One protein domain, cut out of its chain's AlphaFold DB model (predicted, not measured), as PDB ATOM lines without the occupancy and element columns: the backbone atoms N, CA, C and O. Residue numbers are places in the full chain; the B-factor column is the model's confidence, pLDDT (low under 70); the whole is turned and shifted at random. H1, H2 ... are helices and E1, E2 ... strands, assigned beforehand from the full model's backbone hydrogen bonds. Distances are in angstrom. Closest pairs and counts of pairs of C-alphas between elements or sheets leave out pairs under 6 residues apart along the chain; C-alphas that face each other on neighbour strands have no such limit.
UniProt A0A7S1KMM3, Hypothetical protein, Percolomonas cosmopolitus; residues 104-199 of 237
ATOM      1  N   GLU A 104      -0.480  40.525 -30.391       96.12
ATOM      2  CA  GLU A 104       0.038  40.614 -31.751       96.12
ATOM      3  C   GLU A 104      -0.161  39.286 -32.476       96.12
ATOM      4  O   GLU A 104      -0.004  38.224 -31.871       96.12
ATOM      5  N   MET A 105      -0.460  39.350 -33.774       95.50
ATOM      6  CA  MET A 105      -0.454  38.189 -34.660       95.50
ATOM      7  C   MET A 105       0.763  38.246 -35.576       95.50
ATOM      8  O   MET A 105       0.974  39.238 -36.273       95.50
ATOM      9  N   LYS A 106       1.539  37.166 -35.605       96.12
ATOM     10  CA  LYS A 106       2.602  36.948 -36.593       96.12
ATOM     11  C   LYS A 106       2.129  35.889 -37.577       96.12
ATOM     12  O   LYS A 106       1.602  34.876 -37.137       96.12
ATOM     13  N   TRP A 107       2.325  36.111 -38.874       94.94
ATOM     14  CA  TRP A 107       1.785  35.270 -39.948       94.94
ATOM     15  C   TRP A 107       2.891  34.631 -40.795       94.94
ATOM     16  O   TRP A 107       3.933  35.245 -41.024       94.94
ATOM     17  N   LEU A 108       2.640  33.413 -41.277       93.56
ATOM     18  CA  LEU A 108       3.447  32.672 -42.247       93.56
ATOM     19  C   LEU A 108       2.525  32.018 -43.276       93.56
ATOM     20  O   LEU A 108       1.561  31.358 -42.901       93.56
ATOM     21  N   GLY A 109       2.870  32.126 -44.557       90.06
ATOM     22  CA  GLY A 109       2.050  31.581 -45.640       90.06
ATOM     23  C   GLY A 109       0.892  32.496 -46.033       90.06
ATOM     24  O   GLY A 109       0.844  33.669 -45.651       90.06
ATOM     25  N   ARG A 110      -0.008  31.968 -46.863       86.69
ATOM     26  CA  ARG A 110      -1.158  32.682 -47.426       86.69
ATOM     27  C   ARG A 110      -2.282  31.688 -47.667       86.69
ATOM     28  O   ARG A 110      -2.030  30.563 -48.070       86.69
ATOM     29  N   ARG A 111      -3.517  32.143 -47.494       83.31
ATOM     30  CA  ARG A 111      -4.714  31.343 -47.759       83.31
ATOM     31  C   ARG A 111      -4.764  30.861 -49.215       83.31
ATOM     32  O   ARG A 111      -4.384  31.604 -50.122       83.31
ATOM     33  N   TYR A 112      -5.308  29.672 -49.451       77.44
ATOM     34  CA  TYR A 112      -5.701  29.241 -50.788       77.44
ATOM     35  C   TYR A 112      -6.858  30.100 -51.365       77.44
ATOM     36  O   TYR A 112      -7.805  30.427 -50.643       77.44
ATOM     37  N   PRO A 113      -6.850  30.446 -52.670       75.12
ATOM     38  CA  PRO A 113      -5.834  30.135 -53.679       75.12
ATOM     39  C   PRO A 113      -4.691  31.160 -53.775       75.12
ATOM     40  O   PRO A 113      -3.765  30.942 -54.553       75.12
ATOM     41  N   ASP A 114      -4.722  32.247 -53.001       72.88
ATOM     42  CA  ASP A 114      -3.776  33.372 -53.093       72.88
ATOM     43  C   ASP A 114      -2.315  32.986 -52.800       72.88
ATOM     44  O   ASP A 114      -1.380  33.650 -53.260       72.88
ATOM     45  N   GLY A 115      -2.102  31.922 -52.019       67.38
ATOM     46  CA  GLY A 115      -0.784  31.336 -51.774       67.38
ATOM     47  C   GLY A 115      -0.243  30.499 -52.931       67.38
ATOM     48  O   GLY A 115       0.960  30.331 -53.049       67.38
ATOM     49  N   GLY A 116      -1.091  30.008 -53.831       74.38
ATOM     50  CA  GLY A 116      -0.718  28.942 -54.757       74.38
ATOM     51  C   GLY A 116      -0.803  27.556 -54.110       74.38
ATOM     52  O   GLY A 116      -0.904  27.405 -52.897       74.38
ATOM     53  N   LEU A 117      -0.799  26.514 -54.943       73.94
ATOM     54  CA  LEU A 117      -1.177  25.150 -54.539       73.94
ATOM     55  C   LEU A 117      -0.263  24.490 -53.495       73.94
ATOM     56  O   LEU A 117      -0.681  23.500 -52.899       73.94
ATOM     57  N   TYR A 118       0.960  24.990 -53.309       77.88
ATOM     58  CA  TYR A 118       1.998  24.348 -52.493       77.88
ATOM     59  C   TYR A 118       2.633  25.285 -51.457       77.88
ATOM     60  O   TYR A 118       3.612  24.900 -50.817       77.88
ATOM     61  N   GLU A 119       2.120  26.507 -51.311       84.19
ATOM     62  CA  GLU A 119       2.609  27.439 -50.297       84.19
ATOM     63  C   GLU A 119       1.859  27.259 -48.963       84.19
ATOM     64  O   GLU A 119       0.680  26.908 -48.978       84.19
ATOM     65  N   PRO A 120       2.510  27.547 -47.819       91.75
ATOM     66  CA  PRO A 120       3.934  27.823 -47.690       91.75
ATOM     67  C   PRO A 120       4.772  26.592 -48.041       91.75
ATOM     68  O   PRO A 120       4.461  25.479 -47.615       91.75
ATOM     69  N   LEU A 121       5.873  26.795 -48.770       93.69
ATOM     70  CA  LEU A 121       6.835  25.716 -49.015       93.69
ATOM     71  C   LEU A 121       7.321  25.113 -47.680       93.69
ATOM     72  O   LEU A 121       7.485  25.861 -46.703       93.69
ATOM     73  N   PRO A 122       7.616  23.798 -47.619       95.44
ATOM     74  CA  PRO A 122       8.030  23.127 -46.388       95.44
ATOM     75  C   PRO A 122       9.146  23.856 -45.646       95.44
ATOM     76  O   PRO A 122       9.029  24.107 -44.445       95.44
ATOM     77  N   GLN A 123      10.204  24.265 -46.354       95.00
ATOM     78  CA  GLN A 123      11.338  24.933 -45.727       95.00
ATOM     79  C   GLN A 123      10.966  26.324 -45.199       95.00
ATOM     80  O   GLN A 123      11.424  26.703 -44.121       95.00
ATOM     81  N   THR A 124      10.117  27.069 -45.914       94.88
ATOM     82  CA  THR A 124       9.610  28.381 -45.476       94.88
ATOM     83  C   THR A 124       8.833  28.241 -44.171       94.88
ATOM     84  O   THR A 124       9.114  28.950 -43.201       94.88
ATOM     85  N   LEU A 125       7.901  27.285 -44.120       95.25
ATOM     86  CA  LEU A 125       7.104  27.026 -42.928       95.25
ATOM     87  C   LEU A 125       7.978  26.553 -41.761       95.25
ATOM     88  O   LEU A 125       7.905  27.122 -40.675       95.25
ATOM     89  N   ILE A 126       8.837  25.552 -41.976       96.06
ATOM     90  CA  ILE A 126       9.705  24.996 -40.931       96.06
ATOM     91  C   ILE A 126      10.643  26.067 -40.367       96.06
ATOM     92  O   ILE A 126      10.805  26.146 -39.148       96.06
ATOM     93  N   ASN A 127      11.230  26.914 -41.217       96.06
ATOM     94  CA  ASN A 127      12.102  28.000 -40.771       96.06
ATOM     95  C   ASN A 127      11.338  29.014 -39.918       96.06
ATOM     96  O   ASN A 127      11.804  29.371 -38.835       96.06
ATOM     97  N   GLY A 128      10.154  29.445 -40.362       96.31
ATOM     98  CA  GLY A 128       9.332  30.388 -39.607       96.31
ATOM     99  C   GLY A 128       8.849  29.813 -38.269       96.31
ATOM    100  O   GLY A 128       9.003  30.453 -37.230       96.31
ATOM    101  N   LEU A 129       8.378  28.561 -38.253       96.00
ATOM    102  CA  LEU A 129       8.024  27.855 -37.017       96.00
ATOM    103  C   LEU A 129       9.236  27.699 -36.087       96.00
ATOM    104  O   LEU A 129       9.114  27.831 -34.868       96.00
ATOM    105  N   SER A 130      10.427  27.455 -36.645       95.81
ATOM    106  CA  SER A 130      11.660  27.369 -35.864       95.81
ATOM    107  C   SER A 130      12.015  28.709 -35.226       95.81
ATOM    108  O   SER A 130      12.411  28.728 -34.064       95.81
ATOM    109  N   GLN A 131      11.828  29.833 -35.923       95.75
ATOM    110  CA  GLN A 131      12.004  31.166 -35.336       95.75
ATOM    111  C   GLN A 131      11.004  31.411 -34.195       95.75
ATOM    112  O   GLN A 131      11.375  31.910 -33.130       95.75
ATOM    113  N   TRP A 132       9.747  31.000 -34.379       96.31
ATOM    114  CA  TRP A 132       8.690  31.141 -33.375       96.31
ATOM    115  C   TRP A 132       8.851  30.233 -32.154       96.31
ATOM    116  O   TRP A 132       8.299  30.540 -31.099       96.31
ATOM    117  N   SER A 133       9.641  29.159 -32.244       93.31
ATOM    118  CA  SER A 133       9.884  28.258 -31.108       93.31
ATOM    119  C   SER A 133      10.445  28.974 -29.871       93.31
ATOM    120  O   SER A 133      10.111  28.602 -28.748       93.31
ATOM    121  N   SER A 134      11.201  30.056 -30.076       93.06
ATOM    122  CA  SER A 134      11.752  30.908 -29.012       93.06
ATOM    123  C   SER A 134      10.691  31.598 -28.144       93.06
ATOM    124  O   SER A 134      10.976  31.973 -27.009       93.06
ATOM    125  N   TYR A 135       9.454  31.740 -28.633       94.31
ATOM    126  CA  TYR A 135       8.357  32.327 -27.862       94.31
ATOM    127  C   TYR A 135       7.765  31.340 -26.848       94.31
ATOM    128  O   TYR A 135       7.044  31.766 -25.948       94.31
ATOM    129  N   HIS A 136       8.031  30.033 -26.986       94.69
ATOM    130  CA  HIS A 136       7.429  28.974 -26.167       94.69
ATOM    131  C   HIS A 136       5.895  29.076 -26.080       94.69
ATOM    132  O   HIS A 136       5.303  28.854 -25.016       94.69
ATOM    133  N   ARG A 137       5.245  29.417 -27.198       95.56
ATOM    134  CA  ARG A 137       3.789  29.573 -27.323       95.56
ATOM    135  C   ARG A 137       3.204  28.582 -28.329       95.56
ATOM    136  O   ARG A 137       3.928  28.159 -29.234       95.56
ATOM    137  N   PRO A 138       1.915  28.224 -28.187       95.94
ATOM    138  CA  PRO A 138       1.222  27.468 -29.213       95.94
ATOM    139  C   PRO A 138       1.173  28.240 -30.530       95.94
ATOM    140  O   PRO A 138       1.099  29.468 -30.535       95.94
ATOM    141  N   VAL A 139       1.173  27.509 -31.637       96.44
ATOM    142  CA  VAL A 139       0.922  28.069 -32.971       96.44
ATOM    143  C   VAL A 139      -0.476  27.692 -33.417       96.44
ATOM    144  O   VAL A 139      -1.007  26.666 -32.999       96.44
ATOM    145  N   ILE A 140      -1.059  28.502 -34.285       96.38
ATOM    146  CA  ILE A 140      -2.332  28.221 -34.929       96.38
ATOM    147  C   ILE A 140      -2.043  27.920 -36.394       96.38
ATOM    148  O   ILE A 140      -1.275  28.635 -37.032       96.38
ATOM    149  N   VAL A 141      -2.608  26.841 -36.922       95.75
ATOM    150  CA  VAL A 141      -2.360  26.396 -38.297       95.75
ATOM    151  C   VAL A 141      -3.691  26.122 -38.976       95.75
ATOM    152  O   VAL A 141      -4.568  25.503 -38.366       95.75
ATOM    153  N   ASP A 142      -3.815  26.576 -40.221       94.38
ATOM    154  CA  ASP A 142      -4.841  26.079 -41.131       94.38
ATOM    155  C   ASP A 142      -4.353  24.783 -41.764       94.38
ATOM    156  O   ASP A 142      -3.342  24.759 -42.471       94.38
ATOM    157  N   ILE A 143      -5.002  23.685 -41.389       88.81
ATOM    158  CA  ILE A 143      -4.416  22.351 -41.537       88.81
ATOM    159  C   ILE A 143      -4.822  21.625 -42.810       88.81
ATOM    160  O   ILE A 143      -4.284  20.548 -43.073       88.81
ATOM    161  N   GLU A 144      -5.785  22.177 -43.533       83.56
ATOM    162  CA  GLU A 144      -6.353  21.606 -44.743       83.56
ATOM    163  C   GLU A 144      -6.299  22.663 -45.833       83.56
ATOM    164  O   GLU A 144      -6.790  23.775 -45.654       83.56
ATOM    165  N   ARG A 145      -5.747  22.293 -46.985       82.69
ATOM    166  CA  ARG A 145      -5.828  23.143 -48.164       82.69
ATOM    167  C   ARG A 145      -7.254  23.145 -48.694       82.69
ATOM    168  O   ARG A 145      -7.769  22.104 -49.115       82.69
ATOM    169  N   GLY A 146      -7.885  24.312 -48.756       86.12
ATOM    170  CA  GLY A 146      -9.237  24.402 -49.288       86.12
ATOM    171  C   GLY A 146      -9.849  25.792 -49.266       86.12
ATOM    172  O   GLY A 146      -9.269  26.774 -48.820       86.12
ATOM    173  N   TYR A 147     -11.075  25.877 -49.781       87.25
ATOM    174  CA  TYR A 147     -11.851  27.115 -49.698       87.25
ATOM    175  C   TYR A 147     -12.256  27.434 -48.252       87.25
ATOM    176  O   TYR A 147     -12.290  28.599 -47.846       87.25
ATOM    177  N   GLN A 148     -12.580  26.392 -47.485       92.00
ATOM    178  CA  GLN A 148     -12.906  26.495 -46.069       92.00
ATOM    179  C   GLN A 148     -11.620  26.678 -45.274       92.00
ATOM    180  O   GLN A 148     -10.654  25.966 -45.515       92.00
ATOM    181  N   VAL A 149     -11.639  27.604 -44.322       92.25
ATOM    182  CA  VAL A 149     -10.490  27.889 -43.459       92.25
ATOM    183  C   VAL A 149     -10.736  27.263 -42.102       92.25
ATOM    184  O   VAL A 149     -11.743  27.572 -41.455       92.25
ATOM    185  N   TRP A 150      -9.804  26.432 -41.641       93.31
ATOM    186  CA  TRP A 150      -9.940  25.743 -40.368       93.31
ATOM    187  C   TRP A 150      -8.710  25.920 -39.487       93.31
ATOM    188  O   TRP A 150      -7.720  25.205 -39.595       93.31
ATOM    189  N   ASN A 151      -8.818  26.832 -38.528       94.50
ATOM    190  CA  ASN A 151      -7.748  27.115 -37.582       94.50
ATOM    191  C   ASN A 151      -7.753  26.122 -36.415       94.50
ATOM    192  O   ASN A 151      -8.800  25.892 -35.805       94.50
ATOM    193  N   TYR A 152      -6.571  25.602 -36.075       95.06
ATOM    194  CA  TYR A 152      -6.345  24.778 -34.885       95.06
ATOM    195  C   TYR A 152      -5.070  25.189 -34.166       95.06
ATOM    196  O   TYR A 152      -4.056  25.465 -34.806       95.06
ATOM    197  N   SER A 153      -5.110  25.187 -32.835       95.25
ATOM    198  CA  SER A 153      -3.957  25.466 -31.984       95.25
ATOM    199  C   SER A 153      -3.151  24.196 -31.670       95.25
ATOM    200  O   SER A 153      -3.703  23.150 -31.311       95.25
ATOM    201  N   TYR A 154      -1.826  24.304 -31.754       95.44
ATOM    202  CA  TYR A 154      -0.861  23.231 -31.516       95.44
ATOM    203  C   TYR A 154       0.184  23.674 -30.498       95.44
ATOM    204  O   TYR A 154       0.840  24.700 -30.680       95.44
ATOM    205  N   ASP A 155       0.348  22.892 -29.431       94.62
ATOM    206  CA  ASP A 155       1.295  23.181 -28.347       94.62
ATOM    207  C   ASP A 155       2.619  22.420 -28.478       94.62
ATOM    208  O   ASP A 155       3.536  22.623 -27.678       94.62
ATOM    209  N   ARG A 156       2.751  21.565 -29.496       94.62
ATOM    210  CA  ARG A 156       3.990  20.859 -29.796       94.62
ATOM    211  C   ARG A 156       4.190  20.716 -31.300       94.62
ATOM    212  O   ARG A 156       3.287  20.327 -32.035       94.62
ATOM    213  N   ILE A 157       5.400  21.052 -31.738       94.62
ATOM    214  CA  ILE A 157       5.799  21.093 -33.145       94.62
ATOM    215  C   ILE A 157       7.179  20.478 -33.258       94.62
ATOM    216  O   ILE A 157       8.124  20.929 -32.604       94.62
ATOM    217  N   TYR A 158       7.334  19.481 -34.114       96.06
ATOM    218  CA  TYR A 158       8.638  18.880 -34.337       96.06
ATOM    219  C   TYR A 158       8.761  18.313 -35.743       96.06
ATOM    220  O   TYR A 158       7.769  18.034 -36.409       96.06
ATOM    221  N   VAL A 159      10.001  18.195 -36.204       96.81
ATOM    222  CA  VAL A 159      10.337  17.555 -37.474       96.81
ATOM    223  C   VAL A 159      11.102  16.279 -37.170       96.81
ATOM    224  O   VAL A 159      12.093  16.312 -36.442       96.81
ATOM    225  N   GLU A 160      10.634  15.174 -37.734       97.12
ATOM    226  CA  GLU A 160      11.261  13.860 -37.651       97.12
ATOM    227  C   GLU A 160      11.518  13.361 -39.073       97.12
ATOM    228  O   GLU A 160      10.583  13.092 -39.828       97.12
ATOM    229  N   GLY A 161      12.794  13.310 -39.463       95.50
ATOM    230  CA  GLY A 161      13.185  13.075 -40.852       95.50
ATOM    231  C   GLY A 161      12.536  14.094 -41.792       95.50
ATOM    232  O   GLY A 161      12.766  15.295 -41.678       95.50
ATOM    233  N   ASN A 162      11.694  13.586 -42.685       96.88
ATOM    234  CA  ASN A 162      10.998  14.334 -43.729       96.88
ATOM    235  C   ASN A 162       9.527  14.620 -43.379       96.88
ATOM    236  O   ASN A 162       8.690  14.796 -44.265       96.88
ATOM    237  N   THR A 163       9.189  14.623 -42.089       97.31
ATOM    238  CA  THR A 163       7.818  14.814 -41.616       97.31
ATOM    239  C   THR A 163       7.756  15.923 -40.573       97.31
ATOM    240  O   THR A 163       8.414  15.853 -39.537       97.31
ATOM    241  N   LEU A 164       6.928  16.937 -40.827       96.88
ATOM    242  CA  LEU A 164       6.505  17.935 -39.848       96.88
ATOM    243  C   LEU A 164       5.305  17.388 -39.076       96.88
ATOM    244  O   LEU A 164       4.299  17.031 -39.684       96.88
ATOM    245  N   LYS A 165       5.391  17.350 -37.748       96.19
ATOM    246  CA  LYS A 165       4.331  16.879 -36.855       96.19
ATOM    247  C   LYS A 165       3.832  18.019 -35.974       96.19
ATOM    248  O   LYS A 165       4.629  18.742 -35.369       96.19
ATOM    249  N   LEU A 166       2.511  18.157 -35.914       95.12
ATOM    250  CA  LEU A 166       1.780  19.119 -35.103       95.12
ATOM    251  C   LEU A 166       0.905  18.358 -34.108       95.12
ATOM    252  O   LEU A 166       0.051  17.563 -34.504       95.12
ATOM    253  N   GLU A 167       1.110  18.607 -32.821       93.75
ATOM    254  CA  GLU A 167       0.365  17.951 -31.751       93.75
ATOM    255  C   GLU A 167      -0.349  18.973 -30.866       93.75
ATOM    256  O   GLU A 167       0.200  20.020 -30.502       93.75
ATOM    257  N   SER A 168      -1.598  18.659 -30.528       89.69
ATOM    258  CA  SER A 168      -2.409  19.424 -29.589       89.69
ATOM    259  C   SER A 168      -2.823  18.499 -28.458       89.69
ATOM    260  O   SER A 168      -3.520  17.510 -28.676       89.69
ATOM    261  N   ARG A 169      -2.400  18.798 -27.228       71.44
ATOM    262  CA  ARG A 169      -2.802  17.992 -26.063       71.44
ATOM    263  C   ARG A 169      -4.231  18.294 -25.614       71.44
ATOM    264  O   ARG A 169      -4.850  17.453 -24.974       71.44
ATOM    265  N   GLY A 170      -4.752  19.468 -25.970       66.12
ATOM    266  CA  GLY A 170      -6.117  19.890 -25.666       66.12
ATOM    267  C   GLY A 170      -7.187  19.383 -26.630       66.12
ATOM    268  O   GLY A 170      -8.367  19.470 -26.311       66.12
ATOM    269  N   PHE A 171      -6.800  18.876 -27.804       64.19
ATOM    270  CA  PHE A 171      -7.722  18.485 -28.870       64.19
ATOM    271  C   PHE A 171      -7.386  17.055 -29.328       64.19
ATOM    272  O   PHE A 171      -6.523  16.882 -30.187       64.19
ATOM    273  N   PRO A 172      -8.044  16.010 -28.786       52.06
ATOM    274  CA  PRO A 172      -7.665  14.618 -29.055       52.06
ATOM    275  C   PRO A 172      -7.741  14.210 -30.534       52.06
ATOM    276  O   PRO A 172      -7.198  13.179 -30.916       52.06
ATOM    277  N   THR A 173      -8.436  14.980 -31.373       57.78
ATOM    278  CA  THR A 173      -8.887  14.524 -32.692       57.78
ATOM    279  C   THR A 173      -8.159  15.124 -33.890       57.78
ATOM    280  O   THR A 173      -8.512  14.768 -35.010       57.78
ATOM    281  N   LYS A 174      -7.158  16.005 -33.721       78.12
ATOM    282  CA  LYS A 174      -6.526  16.681 -34.878       78.12
ATOM    283  C   LYS A 174      -5.012  16.871 -34.795       78.12
ATOM    284  O   LYS A 174      -4.502  17.866 -35.290       78.12
ATOM    285  N   ASN A 175      -4.269  15.909 -34.247       90.88
ATOM    286  CA  ASN A 175      -2.831  15.859 -34.536       90.88
ATOM    287  C   ASN A 175      -2.628  15.734 -36.054       90.88
ATOM    288  O   ASN A 175      -3.353  14.997 -36.726       90.88
ATOM    289  N   ARG A 176      -1.653  16.463 -36.596       93.31
ATOM    290  CA  ARG A 176      -1.380  16.502 -38.036       93.31
ATOM    291  C   ARG A 176       0.063  16.161 -38.330       93.31
ATOM    292  O   ARG A 176       0.965  16.457 -37.549       93.31
ATOM    293  N   GLN A 177       0.261  15.543 -39.483       95.00
ATOM    294  CA  GLN A 177       1.572  15.232 -40.015       95.00
ATOM    295  C   GLN A 177       1.612  15.604 -41.493       95.00
ATOM    296  O   GLN A 177       0.682  15.288 -42.233       95.00
ATOM    297  N   TYR A 178       2.692  16.262 -41.897       95.38
ATOM    298  CA  TYR A 178       2.938  16.673 -43.271       95.38
ATOM    299  C   TYR A 178       4.292  16.141 -43.711       95.38
ATOM    300  O   TYR A 178       5.309  16.428 -43.077       95.38
ATOM    301  N   SER A 179       4.306  15.361 -44.782       96.75
ATOM    302  CA  SER A 179       5.522  14.807 -45.367       96.75
ATOM    303  C   SER A 179       6.024  15.698 -46.494       96.75
ATOM    304  O   SER A 179       5.238  16.264 -47.255       96.75
ATOM    305  N   PHE A 180       7.342  15.817 -46.616       96.75
ATOM    306  CA  PHE A 180       7.992  16.612 -47.653       96.75
ATOM    307  C   PHE A 180       9.241  15.913 -48.200       96.75
ATOM    308  O   PHE A 180       9.823  15.047 -47.559       96.75
ATOM    309  N   SER A 181       9.662  16.268 -49.411       96.75
ATOM    310  CA  SER A 181      10.932  15.832 -50.000       96.75
ATOM    311  C   SER A 181      11.610  17.031 -50.643       96.75
ATOM    312  O   SER A 181      11.021  17.709 -51.488       96.75
ATOM    313  N   GLY A 182      12.827  17.344 -50.196       93.88
ATOM    314  CA  GLY A 182      13.441  18.634 -50.500       93.88
ATOM    315  C   GLY A 182      12.532  19.771 -50.027       93.88
ATOM    316  O   GLY A 182      12.165  19.823 -48.857       93.88
ATOM    317  N   ASN A 183      12.139  20.655 -50.945       94.19
ATOM    318  CA  ASN A 183      11.257  21.784 -50.651       94.19
ATOM    319  C   ASN A 183       9.847  21.629 -51.250       94.19
ATOM    320  O   ASN A 183       9.221  22.616 -51.619       94.19
ATOM    321  N   MET A 184       9.361  20.393 -51.378       94.31
ATOM    322  CA  MET A 184       8.025  20.087 -51.893       94.31
ATOM    323  C   MET A 184       7.257  19.213 -50.904       94.31
ATOM    324  O   MET A 184       7.807  18.245 -50.376       94.31
ATOM    325  N   TRP A 185       5.981  19.525 -50.683       94.31
ATOM    326  CA  TRP A 185       5.070  18.649 -49.948       94.31
ATOM    327  C   TRP A 185       4.812  17.364 -50.747       94.31
ATOM    328  O   TRP A 185       4.582  17.410 -51.954       94.31
ATOM    329  N   THR A 186       4.869  16.214 -50.075       93.75
ATOM    330  CA  THR A 186       4.546  14.892 -50.647       93.75
ATOM    331  C   THR A 186       3.242  14.318 -50.093       93.75
ATOM    332  O   THR A 186       2.779  13.276 -50.554       93.75
ATOM    333  N   SER A 187       2.643  15.000 -49.118       90.75
ATOM    334  CA  SER A 187       1.295  14.769 -48.597       90.75
ATOM    335  C   SER A 187       0.415  16.002 -48.837       90.75
ATOM    336  O   SER A 187       0.789  16.897 -49.593       90.75
ATOM    337  N   ASP A 188      -0.724  16.076 -48.141       89.56
ATOM    338  CA  ASP A 188      -1.430  17.343 -47.922       89.56
ATOM    339  C   ASP A 188      -0.476  18.416 -47.358       89.56
ATOM    340  O   ASP A 188       0.607  18.080 -46.853       89.56
ATOM    341  N   ASN A 189      -0.867  19.685 -47.438       90.12
ATOM    342  CA  ASN A 189      -0.083  20.813 -46.948       90.12
ATOM    343  C   ASN A 189      -0.952  21.796 -46.155       90.12
ATOM    344  O   ASN A 189      -2.122  21.974 -46.485       90.12
ATOM    345  N   PRO A 190      -0.397  22.452 -45.124       92.69
ATOM    346  CA  PRO A 190      -1.081  23.565 -44.483       92.69
ATOM    347  C   PRO A 190      -1.126  24.770 -45.431       92.69
ATOM    348  O   PRO A 190      -0.219  24.934 -46.249       92.69
ATOM    349  N   ASP A 191      -2.135  25.627 -45.276       90.62
ATOM    350  CA  ASP A 191      -2.273  26.874 -46.048       90.62
ATOM    351  C   ASP A 191      -1.482  28.022 -45.407       90.62
ATOM    352  O   ASP A 191      -0.840  28.839 -46.068       90.62
ATOM    353  N   PHE A 192      -1.515  28.111 -44.080       94.56
ATOM    354  CA  PHE A 192      -0.776  29.117 -43.329       94.56
ATOM    355  C   PHE A 192      -0.632  28.713 -41.864       94.56
ATOM    356  O   PHE A 192      -1.351  27.861 -41.338       94.56
ATOM    357  N   ALA A 193       0.293  29.378 -41.182       96.50
ATOM    358  CA  ALA A 193       0.439  29.318 -39.739       96.50
ATOM    359  C   ALA A 193       0.523  30.729 -39.165       96.50
ATOM    360  O   ALA A 193       0.992  31.662 -39.817       96.50
ATOM    361  N   TRP A 194       0.099  30.887 -37.920       97.06
ATOM    362  CA  TRP A 194       0.201  32.142 -37.202       97.06
ATOM    363  C   TRP A 194       0.429  31.934 -35.711       97.06
ATOM    364  O   TRP A 194       0.090  30.905 -35.130       97.06
ATOM    365  N   LEU A 195       1.068  32.920 -35.096       97.00
ATOM    366  CA  LEU A 195       1.409  32.941 -33.681       97.00
ATOM    367  C   LEU A 195       0.737  34.138 -33.027       97.00
ATOM    368  O   LEU A 195       0.838  35.260 -33.528       97.00
ATOM    369  N   THR A 196       0.122  33.909 -31.873       96.44
ATOM    370  CA  THR A 196      -0.395  34.970 -31.015       96.44
ATOM    371  C   THR A 196       0.603  35.280 -29.904       96.44
ATOM    372  O   THR A 196       1.077  34.397 -29.187       96.44
ATOM    373  N   VAL A 197       0.954  36.557 -29.757       96.25
ATOM    374  CA  VAL A 197       1.878  37.037 -28.722       96.25
ATOM    375  C   VAL A 197       1.133  38.032 -27.832       96.25
ATOM    376  O   VAL A 197       0.798  39.119 -28.308       96.25
ATOM    377  N   PRO A 198       0.837  37.697 -26.563       95.56
ATOM    378  CA  PRO A 198       0.100  38.598 -25.684       95.56
ATOM    379  C   PRO A 198       0.890  39.888 -25.447       95.56
ATOM    380  O   PRO A 198       2.105  39.863 -25.247       95.56
ATOM    381  N   ARG A 199       0.189  41.022 -25.440       95.00
ATOM    382  CA  ARG A 199       0.736  42.332 -25.081       95.00
ATOM    383  C   ARG A 199       0.265  42.677 -23.672       95.00
ATOM    384  O   ARG A 199      -0.870  43.089 -23.460       95.00
TER     385      ARG A 199
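AT A GLANCE: This is residues 104 to 199 of the 237 residues of the protein "Hypothetical protein" of Percolomonas cosmopolitus (UniProt A0A7S1KMM3). Two small antiparallel sheets, E1 E7 E2 E3 and E4 E5 E6, make a V, with the helix H1 in its mouth, over one face of each sheet. E3 runs on into E4, from one sheet to the other. There are 96 printed residues with one named helix and seven named strands, in the order E1 H1 E2 E3 E4 E5 E6 E7, mixed in class. The whole is compact, with a radius of gyration of the C-alphas of 12.4 A and spans of 34 by 29 by 27 A.

HOW THE PARTS SIT: In the strongly twisted larger sheet, E1, residues 104 to 109, neighbours E7, residues 192 to 198, with N 106 and O 195 within hydrogen-bond range at 2.9 A. E7 neighbours E2, residues 139 to 142, with N 140 and O 194 at 2.8 A. E2 forms a hairpin with E3, residues 151 to 154, with N 141 and O 152 at 2.9 A. H1, residues 122 to 135, is on this sheet, two layers, at a height of 9.4 A, and runs along E7, at 10 degrees on the local plane; their closest C-alphas, of Trp 132 and Leu 195, are 7.5 A apart. E1, H1 and E2 form a split strand-helix-strand unit, E7 between its strands, with a right-handed crossover. E3 runs on into E4, residues 156 to 160, at 79 degrees. E4, E5, residues 163 to 167, and E6, residues 176 to 181, form a meander, each strand the antiparallel neighbour of the one before, with N 158 and O 165 at 3.1 A and N 164 and O 178 at 2.8 A. H1 is on this sheet too, again two layers, at a height of 9.7 A, slantwise to E4 at 41 degrees on the local plane. In H1, 8 of 10 O i to N i+4 pairs are within hydrogen-bond range.

IN THESE COORDINATES: E1 begins at C-alpha 104 (0.038, 40.614, -31.751), and E7, 20.1 A long, ends at C-alpha 198 (0.100, 38.598, -25.684). H1, 20.7 A from first to last C-alpha, begins at C-alpha 122 (8.030, 23.127, -46.388).

THE WHOLE: The two C-alphas farthest apart, of Ser 181 and Arg 199, are 37.8 A apart. The printed part has no cut; the link E1 to H1 is long. Residues 115 and 170 to 173 have pLDDT under 70.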